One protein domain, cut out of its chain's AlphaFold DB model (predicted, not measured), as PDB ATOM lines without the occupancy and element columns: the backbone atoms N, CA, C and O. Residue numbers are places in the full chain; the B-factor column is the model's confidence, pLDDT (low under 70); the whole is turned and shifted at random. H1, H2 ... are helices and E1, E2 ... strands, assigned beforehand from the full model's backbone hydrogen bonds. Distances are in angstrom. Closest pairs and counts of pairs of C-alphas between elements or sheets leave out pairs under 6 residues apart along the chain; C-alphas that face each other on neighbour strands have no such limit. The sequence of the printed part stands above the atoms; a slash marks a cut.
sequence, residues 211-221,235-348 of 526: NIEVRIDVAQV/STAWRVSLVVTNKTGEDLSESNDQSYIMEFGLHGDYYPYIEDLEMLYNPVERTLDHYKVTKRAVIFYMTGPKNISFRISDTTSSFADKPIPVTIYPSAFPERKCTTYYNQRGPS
ATOM      1  N   ASN A 211       5.501 -20.762  -1.473       82.12
ATOM      2  CA  ASN A 211       6.501 -20.699  -0.421       82.12
ATOM      3  C   ASN A 211       5.952 -19.864   0.744       82.12
ATOM      4  O   ASN A 211       5.363 -18.805   0.519       82.12
ATOM      5  N   ILE A 212       6.136 -20.352   1.972       86.50
ATOM      6  CA  ILE A 212       5.677 -19.694   3.199       86.50
ATOM      7  C   ILE A 212       6.908 -19.344   4.029       86.50
ATOM      8  O   ILE A 212       7.618 -20.230   4.512       86.50
ATOM      9  N   GLU A 213       7.133 -18.055   4.230       86.00
ATOM     10  CA  GLU A 213       8.161 -17.542   5.124       86.00
ATOM     11  C   GLU A 213       7.510 -17.062   6.427       86.00
ATOM     12  O   GLU A 213       6.568 -16.266   6.414       86.00
ATOM     13  N   VAL A 214       8.011 -17.555   7.561       86.12
ATOM     14  CA  VAL A 214       7.546 -17.159   8.897       86.12
ATOM     15  C   VAL A 214       8.600 -16.262   9.531       86.12
ATOM     16  O   VAL A 214       9.693 -16.723   9.858       86.12
ATOM     17  N   ARG A 215       8.269 -14.984   9.725       85.56
ATOM     18  CA  ARG A 215       9.130 -14.006  10.406       85.56
ATOM     19  C   ARG A 215       8.599 -13.727  11.801       85.56
ATOM     20  O   ARG A 215       7.396 -13.529  11.972       85.56
ATOM     21  N   ILE A 216       9.490 -13.731  12.788       80.00
ATOM     22  CA  ILE A 216       9.145 -13.516  14.193       80.00
ATOM     23  C   ILE A 216      10.041 -12.419  14.742       80.00
ATOM     24  O   ILE A 216      11.249 -12.601  14.866       80.00
ATOM     25  N   ASP A 217       9.423 -11.298  15.091       78.31
ATOM     26  CA  ASP A 217      10.098 -10.113  15.604       78.31
ATOM     27  C   ASP A 217       9.598  -9.778  17.009       78.31
ATOM     28  O   ASP A 217       8.434 -10.002  17.350       78.31
ATOM     29  N   VAL A 218      10.458  -9.188  17.841       72.75
ATOM     30  CA  VAL A 218      10.015  -8.639  19.128       72.75
ATOM     31  C   VAL A 218       9.114  -7.438  18.847       72.75
ATOM     32  O   VAL A 218       9.561  -6.434  18.285       72.75
ATOM     33  N   ALA A 219       7.848  -7.503  19.259       67.19
ATOM     34  CA  ALA A 219       6.948  -6.367  19.140       67.19
ATOM     35  C   ALA A 219       7.321  -5.330  20.212       67.19
ATOM     36  O   ALA A 219       7.047  -5.511  21.398       67.19
ATOM     37  N   GLN A 220       7.957  -4.231  19.799       55.56
ATOM     38  CA  GLN A 220       8.185  -3.076  20.667       55.56
ATOM     39  C   GLN A 220       6.828  -2.443  21.002       55.56
ATOM     40  O   GLN A 220       6.205  -1.795  20.162       55.56
ATOM     41  N   VAL A 221       6.333  -2.664  22.218       52.69
ATOM     42  CA  VAL A 221       5.095  -2.041  22.700       52.69
ATOM     43  C   VAL A 221       5.439  -0.623  23.165       52.69
ATOM     44  O   VAL A 221       6.084  -0.456  24.200       52.69
ATOM     45  N   SER A 235       4.777  -9.643  29.622       55.97
ATOM     46  CA  SER A 235       4.800 -10.656  28.567       55.97
ATOM     47  C   SER A 235       5.372  -9.988  27.324       55.97
ATOM     48  O   SER A 235       4.742  -9.087  26.764       55.97
ATOM     49  N   THR A 236       6.575 -10.372  26.906       64.00
ATOM     50  CA  THR A 236       7.103  -9.972  25.600       64.00
ATOM     51  C   THR A 236       6.112 -10.422  24.529       64.00
ATOM     52  O   THR A 236       5.800 -11.607  24.425       64.00
ATOM     53  N   ALA A 237       5.561  -9.472  23.775       74.19
ATOM     54  CA  ALA A 237       4.732  -9.779  22.621       74.19
ATOM     55  C   ALA A 237       5.645 -10.003  21.412       74.19
ATOM     56  O   ALA A 237       6.565  -9.221  21.169       74.19
ATOM     57  N   TRP A 238       5.377 -11.053  20.649       81.06
ATOM     58  CA  TRP A 238       6.092 -11.350  19.414       81.06
ATOM     59  C   TRP A 238       5.180 -11.042  18.237       81.06
ATOM     60  O   TRP A 238       4.029 -11.474  18.222       81.06
ATOM     61  N   ARG A 239       5.670 -10.278  17.263       86.50
ATOM     62  CA  ARG A 239       4.981 -10.063  15.993       86.50
ATOM     63  C   ARG A 239       5.349 -11.204  15.059       86.50
ATOM     64  O   ARG A 239       6.515 -11.372  14.719       86.50
ATOM     65  N   VAL A 240       4.343 -11.953  14.639       88.88
ATOM     66  CA  VAL A 240       4.459 -12.977  13.606       88.88
ATOM     67  C   VAL A 240       4.054 -12.345  12.283       88.88
ATOM     68  O   VAL A 240       3.023 -11.680  12.211       88.88
ATOM     69  N   SER A 241       4.849 -12.549  11.238       90.56
ATOM     70  CA  SER A 241       4.498 -12.186   9.864       90.56
ATOM     71  C   SER A 241       4.611 -13.419   8.976       90.56
ATOM     72  O   SER A 241       5.682 -14.013   8.857       90.56
ATOM     73  N   LEU A 242       3.488 -13.807   8.381       91.56
ATOM     74  CA  LEU A 242       3.349 -14.911   7.444       91.56
ATOM     75  C   LEU A 242       3.385 -14.328   6.035       91.56
ATOM     76  O   LEU A 242       2.468 -13.605   5.642       91.56
ATOM     77  N   VAL A 243       4.460 -14.608   5.304       90.25
ATOM     78  CA  VAL A 243       4.657 -14.129   3.934       90.25
ATOM     79  C   VAL A 243       4.489 -15.305   2.983       90.25
ATOM     80  O   VAL A 243       5.239 -16.277   3.051       90.25
ATOM     81  N   VAL A 244       3.493 -15.219   2.108       88.81
ATOM     82  CA  VAL A 244       3.209 -16.224   1.085       88.81
ATOM     83  C   VAL A 244       3.712 -15.700  -0.252       88.81
ATOM     84  O   VAL A 244       3.525 -14.534  -0.577       88.81
ATOM     85  N   THR A 245       4.375 -16.545  -1.032       85.94
ATOM     86  CA  THR A 245       4.856 -16.204  -2.381       85.94
ATOM     87  C   THR A 245       4.601 -17.365  -3.330       85.94
ATOM     88  O   THR A 245       4.668 -18.523  -2.917       85.94
ATOM     89  N   ASN A 246       4.285 -17.083  -4.595       82.62
ATOM     90  CA  ASN A 246       4.163 -18.125  -5.610       82.62
ATOM     91  C   ASN A 246       5.563 -18.578  -6.057       82.62
ATOM     92  O   ASN A 246       6.436 -17.752  -6.324       82.62
ATOM     93  N   LYS A 247       5.789 -19.892  -6.147       76.75
ATOM     94  CA  LYS A 247       7.064 -20.458  -6.611       76.75
ATOM     95  C   LYS A 247       7.329 -20.207  -8.095       76.75
ATOM     96  O   LYS A 247       8.493 -20.208  -8.486       76.75
ATOM     97  N   THR A 248       6.293 -19.999  -8.909       73.00
ATOM     98  CA  THR A 248       6.439 -19.659 -10.338       73.00
ATOM     99  C   THR A 248       6.866 -18.206 -10.556       73.00
ATOM    100  O   THR A 248       7.274 -17.853 -11.659       73.00
ATOM    101  N   GLY A 249       6.828 -17.373  -9.507       65.94
ATOM    102  CA  GLY A 249       7.128 -15.944  -9.585       65.94
ATOM    103  C   GLY A 249       5.962 -15.082 -10.082       65.94
ATOM    104  O   GLY A 249       6.143 -13.879 -10.233       65.94
ATOM    105  N   GLU A 250       4.787 -15.671 -10.318       67.00
ATOM    106  CA  GLU A 250       3.557 -14.936 -10.634       67.00
ATOM    107  C   GLU A 250       3.024 -14.191  -9.402       67.00
ATOM    108  O   GLU A 250       3.123 -14.677  -8.267       67.00
ATOM    109  N   ASP A 251       2.428 -13.018  -9.624       60.00
ATOM    110  CA  ASP A 251       1.785 -12.258  -8.557       60.00
ATOM    111  C   ASP A 251       0.596 -13.037  -7.978       60.00
ATOM    112  O   ASP A 251      -0.210 -13.633  -8.695       60.00
ATOM    113  N   LEU A 252       0.437 -12.983  -6.652       64.25
ATOM    114  CA  LEU A 252      -0.660 -13.661  -5.942       64.25
ATOM    115  C   LEU A 252      -2.055 -13.202  -6.415       64.25
ATOM    116  O   LEU A 252      -3.042 -13.890  -6.160       64.25
ATOM    117  N   SER A 253      -2.137 -12.059  -7.111       53.91
ATOM    118  CA  SER A 253      -3.370 -11.447  -7.611       53.91
ATOM    119  C   SER A 253      -4.042 -12.193  -8.766       53.91
ATOM    120  O   SER A 253      -5.169 -11.857  -9.117       53.91
ATOM    121  N   GLU A 254      -3.396 -13.182  -9.385       50.91
ATOM    122  CA  GLU A 254      -4.050 -13.996 -10.424       50.91
ATOM    123  C   GLU A 254      -4.884 -15.157  -9.837       50.91
ATOM    124  O   GLU A 254      -5.726 -15.720 -10.532       50.91
ATOM    125  N   SER A 255      -4.759 -15.457  -8.532       58.16
ATOM    126  CA  SER A 255      -5.554 -16.480  -7.817       58.16
ATOM    127  C   SER A 255      -6.730 -15.872  -7.027       58.16
ATOM    128  O   SER A 255      -7.021 -16.272  -5.899       58.16
ATOM    129  N   ASN A 256      -7.392 -14.856  -7.587       58.28
ATOM    130  CA  ASN A 256      -8.248 -13.956  -6.804       58.28
ATOM    131  C   ASN A 256      -9.642 -14.481  -6.419       58.28
ATOM    132  O   ASN A 256     -10.260 -13.871  -5.554       58.28
ATOM    133  N   ASP A 257     -10.120 -15.600  -6.972       70.12
ATOM    134  CA  ASP A 257     -11.487 -16.086  -6.689       70.12
ATOM    135  C   ASP A 257     -11.535 -17.370  -5.845       70.12
ATOM    136  O   ASP A 257     -12.609 -17.838  -5.462       70.12
ATOM    137  N   GLN A 258     -10.383 -17.967  -5.530       77.50
ATOM    138  CA  GLN A 258     -10.339 -19.233  -4.805       77.50
ATOM    139  C   GLN A 258     -10.210 -19.016  -3.293       77.50
ATOM    140  O   GLN A 258      -9.390 -18.228  -2.827       77.50
ATOM    141  N   SER A 259     -10.994 -19.755  -2.505       86.38
ATOM    142  CA  SER A 259     -10.888 -19.738  -1.042       86.38
ATOM    143  C   SER A 259      -9.725 -20.600  -0.551       86.38
ATOM    144  O   SER A 259      -9.577 -21.757  -0.954       86.38
ATOM    145  N   TYR A 260      -8.951 -20.060   0.383       89.88
ATOM    146  CA  TYR A 260      -7.804 -20.691   1.025       89.88
ATOM    147  C   TYR A 260      -7.994 -20.786   2.536       89.88
ATOM    148  O   TYR A 260      -8.632 -19.940   3.168       89.88
ATOM    149  N   ILE A 261      -7.392 -21.825   3.108       92.50
ATOM    150  CA  ILE A 261      -7.281 -22.023   4.548       92.50
ATOM    151  C   ILE A 261      -5.799 -21.976   4.908       92.50
ATOM    152  O   ILE A 261      -4.993 -22.698   4.316       92.50
ATOM    153  N   MET A 262      -5.448 -21.133   5.878       94.25
ATOM    154  CA  MET A 262      -4.113 -21.084   6.470       94.25
ATOM    155  C   MET A 262      -4.189 -21.425   7.957       94.25
ATOM    156  O   MET A 262      -4.861 -20.751   8.731       94.25
ATOM    157  N   GLU A 263      -3.480 -22.466   8.367       95.00
ATOM    158  CA  GLU A 263      -3.389 -22.927   9.748       95.00
ATOM    159  C   GLU A 263      -2.025 -22.545  10.320       95.00
ATOM    160  O   GLU A 263      -0.997 -23.094   9.921       95.00
ATOM    161  N   PHE A 264      -2.008 -21.615  11.271       92.94
ATOM    162  CA  PHE A 264      -0.826 -21.277  12.054       92.94
ATOM    163  C   PHE A 264      -0.849 -22.057  13.366       92.94
ATOM    164  O   PHE A 264      -1.673 -21.769  14.233       92.94
ATOM    165  N   GLY A 265       0.026 -23.052  13.522       90.50
ATOM    166  CA  GLY A 265       0.132 -23.803  14.771       90.50
ATOM    167  C   GLY A 265       0.530 -22.909  15.949       90.50
ATOM    168  O   GLY A 265       1.256 -21.941  15.784       90.50
ATOM    169  N   LEU A 266       0.066 -23.238  17.151       85.94
ATOM    170  CA  LEU A 266       0.404 -22.569  18.407       85.94
ATOM    171  C   LEU A 266       1.133 -23.552  19.328       85.94
ATOM    172  O   LEU A 266       0.745 -24.717  19.446       85.94
ATOM    173  N   HIS A 267       2.166 -23.072  20.024       76.81
ATOM    174  CA  HIS A 267       2.694 -23.776  21.193       76.81
ATOM    175  C   HIS A 267       1.668 -23.693  22.331       76.81
ATOM    176  O   HIS A 267       0.910 -22.729  22.394       76.81
ATOM    177  N   GLY A 268       1.653 -24.665  23.250       68.38
ATOM    178  CA  GLY A 268       0.627 -24.750  24.305       68.38
ATOM    179  C   GLY A 268       0.499 -23.507  25.198       68.38
ATOM    180  O   GLY A 268      -0.564 -23.282  25.767       68.38
ATOM    181  N   ASP A 269       1.551 -22.692  25.244       72.19
ATOM    182  CA  ASP A 269       1.663 -21.485  26.068       72.19
ATOM    183  C   ASP A 269       1.514 -20.179  25.255       72.19
ATOM    184  O   ASP A 269       1.677 -19.082  25.797       72.19
ATOM    185  N   TYR A 270       1.234 -20.282  23.949       79.69
ATOM    186  CA  TYR A 270       1.058 -19.143  23.045       79.69
ATOM    187  C   TYR A 270      -0.416 -18.831  22.828       79.69
ATOM    188  O   TYR A 270      -1.199 -19.696  22.434       79.69
ATOM    189  N   TYR A 271      -0.764 -17.554  22.986       85.62
ATOM    190  CA  TYR A 271      -2.096 -17.037  22.673       85.62
ATOM    191  C   TYR A 271      -1.992 -15.832  21.736       85.62
ATOM    192  O   TYR A 271      -1.190 -14.933  22.021       85.62
ATOM    193  N   PRO A 272      -2.769 -15.790  20.639       89.38
ATOM    194  CA  PRO A 272      -2.812 -14.631  19.757       89.38
ATOM    195  C   PRO A 272      -3.512 -13.450  20.439       89.38
ATOM    196  O   PRO A 272      -4.435 -13.640  21.233       89.38
ATOM    197  N   TYR A 273      -3.097 -12.234  20.096       89.25
ATOM    198  CA  TYR A 273      -3.819 -11.020  20.476       89.25
ATOM    199  C   TYR A 273      -5.064 -10.894  19.600       89.25
ATOM    200  O   TYR A 273      -4.957 -10.772  18.380       89.25
ATOM    201  N   ILE A 274      -6.242 -10.968  20.221       88.06
ATOM    202  CA  ILE A 274      -7.520 -11.003  19.502       88.06
ATOM    203  C   ILE A 274      -7.762  -9.695  18.751       88.06
ATOM    204  O   ILE A 274      -8.280  -9.735  17.642       88.06
ATOM    205  N   GLU A 275      -7.292  -8.568  19.284       88.94
ATOM    206  CA  GLU A 275      -7.432  -7.255  18.653       88.94
ATOM    207  C   GLU A 275      -6.756  -7.215  17.272       88.94
ATOM    208  O   GLU A 275      -7.293  -6.641  16.329       88.94
ATOM    209  N   ASP A 276      -5.602  -7.873  17.123       89.94
ATOM    210  CA  ASP A 276      -4.903  -7.959  15.838       89.94
ATOM    211  C   ASP A 276      -5.687  -8.816  14.834       89.94
ATOM    212  O   ASP A 276      -5.747  -8.487  13.651       89.94
ATOM    213  N   LEU A 277      -6.329  -9.891  15.302       91.50
ATOM    214  CA  LEU A 277      -7.157 -10.755  14.458       91.50
ATOM    215  C   LEU A 277      -8.451 -10.058  14.018       91.50
ATOM    216  O   LEU A 277      -8.860 -10.193  12.866       91.50
ATOM    217  N   GLU A 278      -9.065  -9.277  14.907       89.50
ATOM    218  CA  GLU A 278     -10.245  -8.463  14.603       89.50
ATOM    219  C   GLU A 278      -9.931  -7.369  13.576       89.50
ATOM    220  O   GLU A 278     -10.729  -7.139  12.667       89.50
ATOM    221  N   MET A 279      -8.749  -6.744  13.659       87.56
ATOM    222  CA  MET A 279      -8.288  -5.799  12.636       87.56
ATOM    223  C   MET A 279      -8.141  -6.470  11.266       87.56
ATOM    224  O   MET A 279      -8.579  -5.910  10.266       87.56
ATOM    225  N   LEU A 280      -7.593  -7.687  11.207       89.94
ATOM    226  CA  LEU A 280      -7.449  -8.436   9.953       89.94
ATOM    227  C   LEU A 280      -8.796  -8.898   9.363       89.94
ATOM    228  O   LEU A 280      -8.926  -9.024   8.145       89.94
ATOM    229  N   TYR A 281      -9.796  -9.144  10.212       89.94
ATOM    230  CA  TYR A 281     -11.171  -9.476   9.818       89.94
ATOM    231  C   TYR A 281     -12.016  -8.240   9.452       89.94
ATOM    232  O   TYR A 281     -13.171  -8.363   9.046       89.94
ATOM    233  N   ASN A 282     -11.466  -7.029   9.587       83.69
ATOM    234  CA  ASN A 282     -12.214  -5.798   9.375       83.69
ATOM    235  C   ASN A 282     -12.859  -5.760   7.968       83.69
ATOM    236  O   ASN A 282     -12.156  -5.921   6.965       83.69
ATOM    237  N   PRO A 283     -14.176  -5.479   7.865       72.62
ATOM    238  CA  PRO A 283     -14.909  -5.458   6.597       72.62
ATOM    239  C   PRO A 283     -14.414  -4.423   5.574       72.62
ATOM    240  O   PRO A 283     -14.822  -4.504   4.412       72.62
ATOM    241  N   VAL A 284     -13.583  -3.461   5.992       73.00
ATOM    242  CA  VAL A 284     -12.983  -2.436   5.124       73.00
ATOM    243  C   VAL A 284     -11.750  -2.966   4.391       73.00
ATOM    244  O   VAL A 284     -11.660  -2.809   3.178       73.00
ATOM    245  N   GLU A 285     -10.818  -3.610   5.099       69.88
ATOM    246  CA  GLU A 285      -9.593  -4.153   4.491       69.88
ATOM    247  C   GLU A 285      -9.811  -5.548   3.886       69.88
ATOM    248  O   GLU A 285      -9.136  -5.905   2.923       69.88
ATOM    249  N   ARG A 286     -10.770  -6.329   4.420       74.06
ATOM    250  CA  ARG A 286     -11.102  -7.708   3.996       74.06
ATOM    251  C   ARG A 286      -9.862  -8.579   3.767       74.06
ATOM    252  O   ARG A 286      -9.761  -9.331   2.790       74.06
ATOM    253  N   THR A 287      -8.887  -8.468   4.666       83.56
ATOM    254  CA  THR A 287      -7.686  -9.306   4.626       83.56
ATOM    255  C   THR A 287      -8.065 -10.757   4.912       83.56
ATOM    256  O   THR A 287      -7.626 -11.654   4.196       83.56
ATOM    257  N   LEU A 288      -8.949 -10.975   5.888       90.06
ATOM    258  CA  LEU A 288      -9.529 -12.271   6.225       90.06
ATOM    259  C   LEU A 288     -11.042 -12.284   6.007       90.06
ATOM    260  O   LEU A 288     -11.735 -11.338   6.374       90.06
ATOM    261  N   ASP A 289     -11.546 -13.408   5.503       90.38
ATOM    262  CA  ASP A 289     -12.981 -13.685   5.412       90.38
ATOM    263  C   ASP A 289     -13.526 -14.245   6.728       90.38
ATOM    264  O   ASP A 289     -14.692 -14.053   7.049       90.38
ATOM    265  N   HIS A 290     -12.697 -14.966   7.489       92.00
ATOM    266  CA  HIS A 290     -13.008 -15.455   8.832       92.00
ATOM    267  C   HIS A 290     -11.725 -15.899   9.552       92.00
ATOM    268  O   HIS A 290     -10.709 -16.194   8.916       92.00
ATOM    269  N   TYR A 291     -11.767 -16.019  10.880       94.12
ATOM    270  CA  TYR A 291     -10.710 -16.674  11.651       94.12
ATOM    271  C   TYR A 291     -11.283 -17.491  12.809       94.12
ATOM    272  O   TYR A 291     -12.328 -17.171  13.370       94.12
ATOM    273  N   LYS A 292     -10.561 -18.541  13.201       94.50
ATOM    274  CA  LYS A 292     -10.893 -19.380  14.352       94.50
ATOM    275  C   LYS A 292      -9.653 -19.642  15.190       94.50
ATOM    276  O   LYS A 292      -8.667 -20.191  14.705       94.50
ATOM    277  N   VAL A 293      -9.729 -19.317  16.475       90.88
ATOM    278  CA  VAL A 293      -8.675 -19.645  17.441       90.88
ATOM    279  C   VAL A 293      -9.010 -20.970  18.120       90.88
ATOM    280  O   VAL A 293     -10.124 -21.189  18.595       90.88
ATOM    281  N   THR A 294      -8.038 -21.872  18.168       88.69
ATOM    282  CA  THR A 294      -8.112 -23.139  18.903       88.69
ATOM    283  C   THR A 294      -6.974 -23.211  19.919       88.69
ATOM    284  O   THR A 294      -6.080 -22.372  19.926       88.69
ATOM    285  N   LYS A 295      -6.948 -24.259  20.751       82.75
ATOM    286  CA  LYS A 295      -5.826 -24.491  21.679       82.75
ATOM    287  C   LYS A 295      -4.484 -24.757  20.979       82.75
ATOM    288  O   LYS A 295      -3.455 -24.680  21.633       82.75
ATOM    289  N   ARG A 296      -4.497 -25.170  19.706       85.25
ATOM    290  CA  ARG A 296      -3.309 -25.657  18.981       85.25
ATOM    291  C   ARG A 296      -2.983 -24.868  17.722       85.25
ATOM    292  O   ARG A 296      -1.943 -25.128  17.133       85.25
ATOM    293  N   ALA A 297      -3.863 -23.976  17.282       92.62
ATOM    294  CA  ALA A 297      -3.685 -23.226  16.048       92.62
ATOM    295  C   ALA A 297      -4.625 -22.018  15.967       92.62
ATOM    296  O   ALA A 297      -5.721 -22.042  16.537       92.62
ATOM    297  N   VAL A 298      -4.223 -21.022  15.180       94.44
ATOM    298  CA  VAL A 298      -5.106 -20.011  14.591       94.44
ATOM    299  C   VAL A 298      -5.366 -20.404  13.141       94.44
ATOM    300  O   VAL A 298      -4.429 -20.638  12.383       94.44
ATOM    301  N   ILE A 299      -6.636 -20.516  12.773       95.88
ATOM    302  CA  ILE A 299      -7.076 -20.905  11.434       95.88
ATOM    303  C   ILE A 299      -7.636 -19.664  10.752       95.88
ATOM    304  O   ILE A 299      -8.559 -19.039  11.276       95.88
ATOM    305  N   PHE A 300      -7.089 -19.322   9.596       95.38
ATOM    306  CA  PHE A 300      -7.470 -18.178   8.783       95.38
ATOM    307  C   PHE A 300      -8.180 -18.647   7.517       95.38
ATOM    308  O   PHE A 300      -7.682 -19.531   6.819       95.38
ATOM    309  N   TYR A 301      -9.314 -18.028   7.212       93.50
ATOM    310  CA  TYR A 301     -10.060 -18.223   5.974       93.50
ATOM    311  C   TYR A 301      -9.930 -16.951   5.142       93.50
ATOM    312  O   TYR A 301     -10.159 -15.855   5.658       93.50
ATOM    313  N   MET A 302      -9.526 -17.086   3.883       91.06
ATOM    314  CA  MET A 302      -9.255 -15.942   3.015       91.06
ATOM    315  C   MET A 302      -9.491 -16.278   1.546       91.06
ATOM    316  O   MET A 302      -9.264 -17.404   1.106       91.06
ATOM    317  N   THR A 303      -9.894 -15.276   0.780       88.12
ATOM    318  CA  THR A 303      -9.981 -15.342  -0.675       88.12
ATOM    319  C   THR A 303      -8.634 -14.934  -1.264       88.12
ATOM    320  O   THR A 303      -8.170 -13.815  -1.026       88.12
ATOM    321  N   GLY A 304      -8.003 -15.862  -1.986       84.38
ATOM    322  CA  GLY A 304      -6.616 -15.772  -2.443       84.38
ATOM    323  C   GLY A 304      -5.585 -15.890  -1.304       84.38
ATOM    324  O   GLY A 304      -5.861 -15.511  -0.164       84.38
ATOM    325  N   PRO A 305      -4.376 -16.414  -1.565       83.62
ATOM    326  CA  PRO A 305      -3.294 -16.400  -0.582       83.62
ATOM    327  C   PRO A 305      -2.873 -14.957  -0.262       83.62
ATOM    328  O   PRO A 305      -2.575 -14.175  -1.163       83.62
ATOM    329  N   LYS A 306      -2.811 -14.600   1.027       87.00
ATOM    330  CA  LYS A 306      -2.441 -13.251   1.491       87.00
ATOM    331  C   LYS A 306      -1.368 -13.294   2.574       87.00
ATOM    332  O   LYS A 306      -1.263 -14.255   3.336       87.00
ATOM    333  N   ASN A 307      -0.601 -12.209   2.661       90.44
ATOM    334  CA  ASN A 307       0.337 -11.985   3.757       90.44
ATOM    335  C   ASN A 307      -0.424 -11.541   5.009       90.44
ATOM    336  O   ASN A 307      -1.291 -10.673   4.931       90.44
ATOM    337  N   ILE A 308      -0.090 -12.115   6.163       91.56
ATOM    338  CA  ILE A 308      -0.798 -11.868   7.426       91.56
ATOM    339  C   ILE A 308       0.212 -11.548   8.520       91.56
ATOM    340  O   ILE A 308       1.219 -12.239   8.654       91.56
ATOM    341  N   SER A 309      -0.062 -10.531   9.337       91.25
ATOM    342  CA  SER A 309       0.750 -10.225  10.515       91.25
ATOM    343  C   SER A 309      -0.115  -9.992  11.745       91.25
ATOM    344  O   SER A 309      -1.117  -9.287  11.674       91.25
ATOM    345  N   PHE A 310       0.270 -10.593  12.867       90.94
ATOM    346  CA  PHE A 310      -0.434 -10.490  14.146       90.94
ATOM    347  C   PHE A 310       0.527 -10.763  15.303       90.94
ATOM    348  O   PHE A 310       1.602 -11.344  15.125       90.94
ATOM    349  N   ARG A 311       0.162 -10.335  16.512       89.25
ATOM    350  CA  ARG A 311       0.948 -10.601  17.715       89.25
ATOM    351  C   ARG A 311       0.520 -11.890  18.409       89.25
ATOM    352  O   ARG A 311      -0.662 -12.225  18.473       89.25
ATOM    353  N   ILE A 312       1.494 -12.550  19.027       85.75
ATOM    354  CA  ILE A 312       1.305 -13.646  19.984       85.75
ATOM    355  C   ILE A 312       1.968 -13.304  21.320       85.75
ATOM    356  O   ILE A 312       2.957 -12.567  21.380       85.75
ATOM    357  N   SER A 313       1.399 -13.812  22.407       79.69
ATOM    358  CA  SER A 313       1.948 -13.681  23.758       79.69
ATOM    359  C   SER A 313       2.967 -14.777  24.061       79.69
ATOM    360  O   SER A 313       2.828 -15.913  23.608       79.69
ATOM    361  N   ASP A 314       3.974 -14.424  24.861       68.00
ATOM    362  CA  ASP A 314       4.889 -15.366  25.493       68.00
ATOM    363  C   ASP A 314       4.600 -15.405  26.998       68.00
ATOM    364  O   ASP A 314       4.713 -14.381  27.684       68.00
ATOM    365  N   THR A 315       4.156 -16.558  27.504       54.16
ATOM    366  CA  THR A 315       3.815 -16.727  28.922       54.16
ATOM    367  C   THR A 315       4.883 -17.479  29.721       54.16
ATOM    368  O   THR A 315       4.863 -17.396  30.951       54.16
ATOM    369  N   THR A 316       5.855 -18.149  29.081       54.16
ATOM    370  CA  THR A 316       6.858 -18.977  29.775       54.16
ATOM    371  C   THR A 316       8.213 -18.978  29.057       54.16
ATOM    372  O   THR A 316       8.325 -19.262  27.876       54.16
ATOM    373  N   SER A 317       9.303 -18.759  29.799       52.50
ATOM    374  CA  SER A 317      10.681 -18.808  29.280       52.50
ATOM    375  C   SER A 317      11.222 -20.233  29.052       52.50
ATOM    376  O   SER A 317      12.435 -20.416  28.936       52.50
ATOM    377  N   SER A 318      10.372 -21.264  29.080       51.56
ATOM    378  CA  SER A 318      10.784 -22.669  28.981       51.56
ATOM    379  C   SER A 318      10.415 -23.238  27.621       51.56
ATOM    380  O   SER A 318       9.364 -23.851  27.441       51.56
ATOM    381  N   PHE A 319      11.306 -23.030  26.658       49.94
ATOM    382  CA  PHE A 319      11.085 -23.428  25.281       49.94
ATOM    383  C   PHE A 319      11.668 -24.790  24.958       49.94
ATOM    384  O   PHE A 319      12.857 -25.050  25.143       49.94
ATOM    385  N   ALA A 320      10.815 -25.652  24.413       51.50
ATOM    386  CA  ALA A 320      11.269 -26.751  23.588       51.50
ATOM    387  C   ALA A 320      11.541 -26.201  22.177       51.50
ATOM    388  O   ALA A 320      10.664 -25.564  21.596       51.50
ATOM    389  N   ASP A 321      12.719 -26.502  21.618       63.16
ATOM    390  CA  ASP A 321      13.142 -26.274  20.218       63.16
ATOM    391  C   ASP A 321      12.280 -27.082  19.203       63.16
ATOM    392  O   ASP A 321      12.768 -27.579  18.187       63.16
ATOM    393  N   LYS A 322      10.991 -27.299  19.494       67.94
ATOM    394  CA  LYS A 322      10.081 -28.082  18.660       67.94
ATOM    395  C   LYS A 322       9.548 -27.205  17.523       67.94
ATOM    396  O   LYS A 322       8.963 -26.163  17.811       67.94
ATOM    397  N   PRO A 323       9.702 -27.632  16.262       77.50
ATOM    398  CA  PRO A 323       9.094 -26.950  15.134       77.50
ATOM    399  C   PRO A 323       7.572 -27.066  15.193       77.50
ATOM    400  O   PRO A 323       7.024 -28.140  15.455       77.50
ATOM    401  N   ILE A 324       6.901 -25.956  14.919       84.12
ATOM    402  CA  ILE A 324       5.448 -25.826  14.889       84.12
ATOM    403  C   ILE A 324       5.035 -25.605  13.431       84.12
ATOM    404  O   ILE A 324       5.633 -24.761  12.760       84.12
ATOM    405  N   PRO A 325       4.065 -26.372  12.906       88.75
ATOM    406  CA  PRO A 325       3.687 -26.283  11.505       88.75
ATOM    407  C   PRO A 325       2.880 -25.015  11.208       88.75
ATOM    408  O   PRO A 325       2.032 -24.597  11.999       88.75
ATOM    409  N   VAL A 326       3.089 -24.471  10.012       90.81
ATOM    410  CA  VAL A 326       2.216 -23.489   9.362       90.81
ATOM    411  C   VAL A 326       1.848 -24.037   7.998       90.81
ATOM    412  O   VAL A 326       2.735 -24.367   7.212       90.81
ATOM    413  N   THR A 327       0.554 -24.168   7.724       91.69
ATOM    414  CA  THR A 327       0.065 -24.841   6.516       91.69
ATOM    415  C   THR A 327      -0.911 -23.957   5.753       91.69
ATOM    416  O   THR A 327      -1.807 -23.401   6.369       91.69
ATOM    417  N   ILE A 328      -0.777 -23.853   4.429       91.62
ATOM    418  CA  ILE A 328      -1.765 -23.213   3.543       91.62
ATOM    419  C   ILE A 328      -2.224 -24.194   2.465       91.62
ATOM    420  O   ILE A 328      -1.417 -24.960   1.931       91.62
ATOM    421  N   TYR A 329      -3.518 -24.183   2.152       87.25
ATOM    422  CA  TYR A 329      -4.092 -24.974   1.067       87.25
ATOM    423  C   TYR A 329      -5.390 -24.358   0.531       87.25
ATOM    424  O   TYR A 329      -6.100 -23.677   1.279       87.25
ATOM    425  N   PRO A 330      -5.732 -24.598  -0.746       84.56
ATOM    426  CA  PRO A 330      -7.041 -24.234  -1.269       84.56
ATOM    427  C   PRO A 330      -8.138 -25.066  -0.596       84.56
ATOM    428  O   PRO A 330      -8.024 -26.285  -0.488       84.56
ATOM    429  N   SER A 331      -9.241 -24.437  -0.189       82.62
ATOM    430  CA  SER A 331     -10.344 -25.128   0.495       82.62
ATOM    431  C   SER A 331     -11.018 -26.195  -0.375       82.62
ATOM    432  O   SER A 331     -11.575 -27.149   0.166       82.62
ATOM    433  N   ALA A 332     -10.998 -26.026  -1.699       71.00
ATOM    434  CA  ALA A 332     -11.523 -27.006  -2.649       71.00
ATOM    435  C   ALA A 332     -10.567 -28.191  -2.874       71.00
ATOM    436  O   ALA A 332     -11.022 -29.257  -3.261       71.00
ATOM    437  N   PHE A 333      -9.271 -28.025  -2.590       72.12
ATOM    438  CA  PHE A 333      -8.232 -29.027  -2.854       72.12
ATOM    439  C   PHE A 333      -7.313 -29.199  -1.634       72.12
ATOM    440  O   PHE A 333      -6.147 -28.780  -1.663       72.12
ATOM    441  N   PRO A 334      -7.815 -29.765  -0.517       74.94
ATOM    442  CA  PRO A 334      -7.043 -29.905   0.712       74.94
ATOM    443  C   PRO A 334      -5.814 -30.802   0.578       74.94
ATOM    444  O   PRO A 334      -4.985 -30.796   1.468       74.94
ATOM    445  N   GLU A 335      -5.673 -31.590  -0.477       64.44
ATOM    446  CA  GLU A 335      -4.488 -32.396  -0.766       64.44
ATOM    447  C   GLU A 335      -3.305 -31.556  -1.275       64.44
ATOM    448  O   GLU A 335      -2.152 -31.963  -1.137       64.44
ATOM    449  N   ARG A 336      -3.557 -30.344  -1.790       74.81
ATOM    450  CA  ARG A 336      -2.528 -29.409  -2.280       74.81
ATOM    451  C   ARG A 336      -1.956 -28.547  -1.148       74.81
ATOM    452  O   ARG A 336      -1.884 -27.323  -1.259       74.81
ATOM    453  N   LYS A 337      -1.577 -29.175  -0.025       82.06
ATOM    454  CA  LYS A 337      -1.043 -28.454   1.145       82.06
ATOM    455  C   LYS A 337       0.417 -28.082   0.987       82.06
ATOM    456  O   LYS A 337       1.254 -28.925   0.666       82.06
ATOM    457  N   CYS A 338       0.710 -26.841   1.347       85.69
ATOM    458  CA  CYS A 338       2.041 -26.320   1.583       85.69
ATOM    459  C   CYS A 338       2.260 -26.172   3.086       85.69
ATOM    460  O   CYS A 338       1.551 -25.389   3.712       85.69
ATOM    461  N   THR A 339       3.231 -26.886   3.657       86.25
ATOM    462  CA  THR A 339       3.567 -26.795   5.086       86.25
ATOM    463  C   THR A 339       5.007 -26.332   5.264       86.25
ATOM    464  O   THR A 339       5.926 -26.908   4.687       86.25
ATOM    465  N   THR A 340       5.196 -25.313   6.096       83.81
ATOM    466  CA  THR A 340       6.496 -24.885   6.625       83.81
ATOM    467  C   THR A 340       6.498 -25.030   8.145       83.81
ATOM    468  O   THR A 340       5.461 -25.304   8.752       83.81
ATOM    469  N   TYR A 341       7.652 -24.845   8.774       84.38
ATOM    470  CA  TYR A 341       7.809 -24.979  10.216       84.38
ATOM    471  C   TYR A 341       8.554 -23.790  10.807       84.38
ATOM    472  O   TYR A 341       9.510 -23.280  10.222       84.38
ATOM    473  N   TYR A 342       8.151 -23.381  12.006       81.69
ATOM    474  CA  TYR A 342       8.819 -22.324  12.755       81.69
ATOM    475  C   TYR A 342       9.093 -22.745  14.197       81.69
ATOM    476  O   TYR A 342       8.396 -23.588  14.764       81.69
ATOM    477  N   ASN A 343      10.093 -22.121  14.806       75.00
ATOM    478  CA  ASN A 343      10.310 -22.123  16.244       75.00
ATOM    479  C   ASN A 343      10.641 -20.696  16.700       75.00
ATOM    480  O   ASN A 343      10.561 -19.736  15.937       75.00
ATOM    481  N   GLN A 344      11.035 -20.541  17.959       64.75
ATOM    482  CA  GLN A 344      11.388 -19.239  18.524       64.75
ATOM    483  C   GLN A 344      12.547 -18.499  17.859       64.75
ATOM    484  O   GLN A 344      12.674 -17.291  18.033       64.75
ATOM    485  N   ARG A 345      13.432 -19.211  17.160       61.53
ATOM    486  CA  ARG A 345      14.585 -18.625  16.469       61.53
ATOM    487  C   ARG A 345      14.259 -18.248  15.021       61.53
ATOM    488  O   ARG A 345      15.144 -17.754  14.334       61.53
ATOM    489  N   GLY A 346      13.015 -18.456  14.579       62.19
ATOM    490  CA  GLY A 346      12.550 -18.172  13.225       62.19
ATOM    491  C   GLY A 346      12.118 -19.440  12.475       62.19
ATOM    492  O   GLY A 346      11.652 -20.396  13.105       62.19
ATOM    493  N   PRO A 347      12.244 -19.465  11.135       59.59
ATOM    494  CA  PRO A 347      12.006 -20.664  10.341       59.59
ATOM    495  C   PRO A 347      12.878 -21.798  10.872       59.59
ATOM    496  O   PRO A 347      14.084 -21.632  11.046       59.59
ATOM    497  N   SER A 348      12.281 -22.949  11.158       61.56
ATOM    498  CA  SER A 348      13.030 -24.046  11.754       61.56
ATOM    499  C   SER A 348      12.649 -25.366  11.133       61.56
ATOM    500  O   SER A 348      11.590 -25.928  11.418       61.56
TER     501      SER A 348
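AT A GLANCE: This is residues 211 to 221 and 235 to 348 of the 526 residues of the protein "NTR domain-containing protein" of Ciona intestinalis (UniProt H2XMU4). Two twisted antiparallel sheets sit face to face as a sandwich, a five-stranded one and a smaller three-stranded one, their strands crossing at 33 degrees. On one side the edge strands E1 and E8 come together; on the other, the short helix H1 lies over E4 and reaches E6. The printed part has 125 residues, with one named helix and eight named strands in the order E1 E2 E3 H1 E4 E5 E6 E7 E8; the sheets run E4 E5 E3 E7 E8 and E1 E2 E6. The class is mostly strand, though under half of the residues are in named elements. The whole is compact, with a radius of gyration of the C-alphas of 14.3 A, and spans 42 by 31 by 24 A.

IN THESE COORDINATES: Find C-alpha 211 at (6.501, -20.699, -0.421), where E1 begins, and follow it through residue 218 for 23.2 A. Past the cut, E2 takes residues 237 to 246, 29.4 A, and E3 residues 259 to 265, 19.7 A. H1 is residues 274 to 280, 9.9 A, beginning at C-alpha 274, (-7.520, -11.003, 19.502). Next come E4, residues 290 to 293, 10.5 A; E5, 297 to 303, 19.5 A; E6, 308 to 313, 16.7 A; and E7, 324 to 330, 20.5 A. E8, residues 338 to 343, covers 17.3 A and ends at C-alpha 343, (10.310, -22.123, 16.244).

HOW THE PARTS SIT: In the larger sheet, which is only just strongly twisted with C-alphas up to 4.2 A off its best plane, look for N 292 and O 299 of the hairpin E4 and E5, 2.8 A apart. Also within hydrogen-bond range are N 262 and O 300 of the neighbours E3 and E5, 2.9 A apart, N 263 and O 327 of the neighbours E3 and E7, 2.8 A apart, and N 326 and O 340 of the hairpin E7 and E8, 2.8 A apart. E3, H1 and E4 form a split strand-helix-strand unit, two strands running the same way with E5 between them, its crossover right-handed. In the strongly twisted smaller sheet, N 213 and O 243 of E1 and E2 are 2.9 A apart, and N 240 and O 310 of E2 and E6 2.8 A. Between the sheets, the closest C-alphas of E1 and E8 are those of Ile 212 and Thr 340, 6.3 A. H1 only grazes the smaller sheet; its closest C-alphas to E6 are Asp 276 and Phe 310, 5.4 A. Each O i to N i+4 pair in H1 is within hydrogen-bond range.

THE WHOLE: The C-alphas farthest apart are those of Glu 254 and Ser 318, 43.0 A. Residues 222 to 234 are not printed, and C-alphas 221 and 235 stand 10.4 A apart across the cut. The link from E2 to E3 is long, 12 residues. The mean pLDDT of the printed part is 79.4; look for values under 70 at, among others, residues 249 to 256, 314 to 322 and 344 to 348.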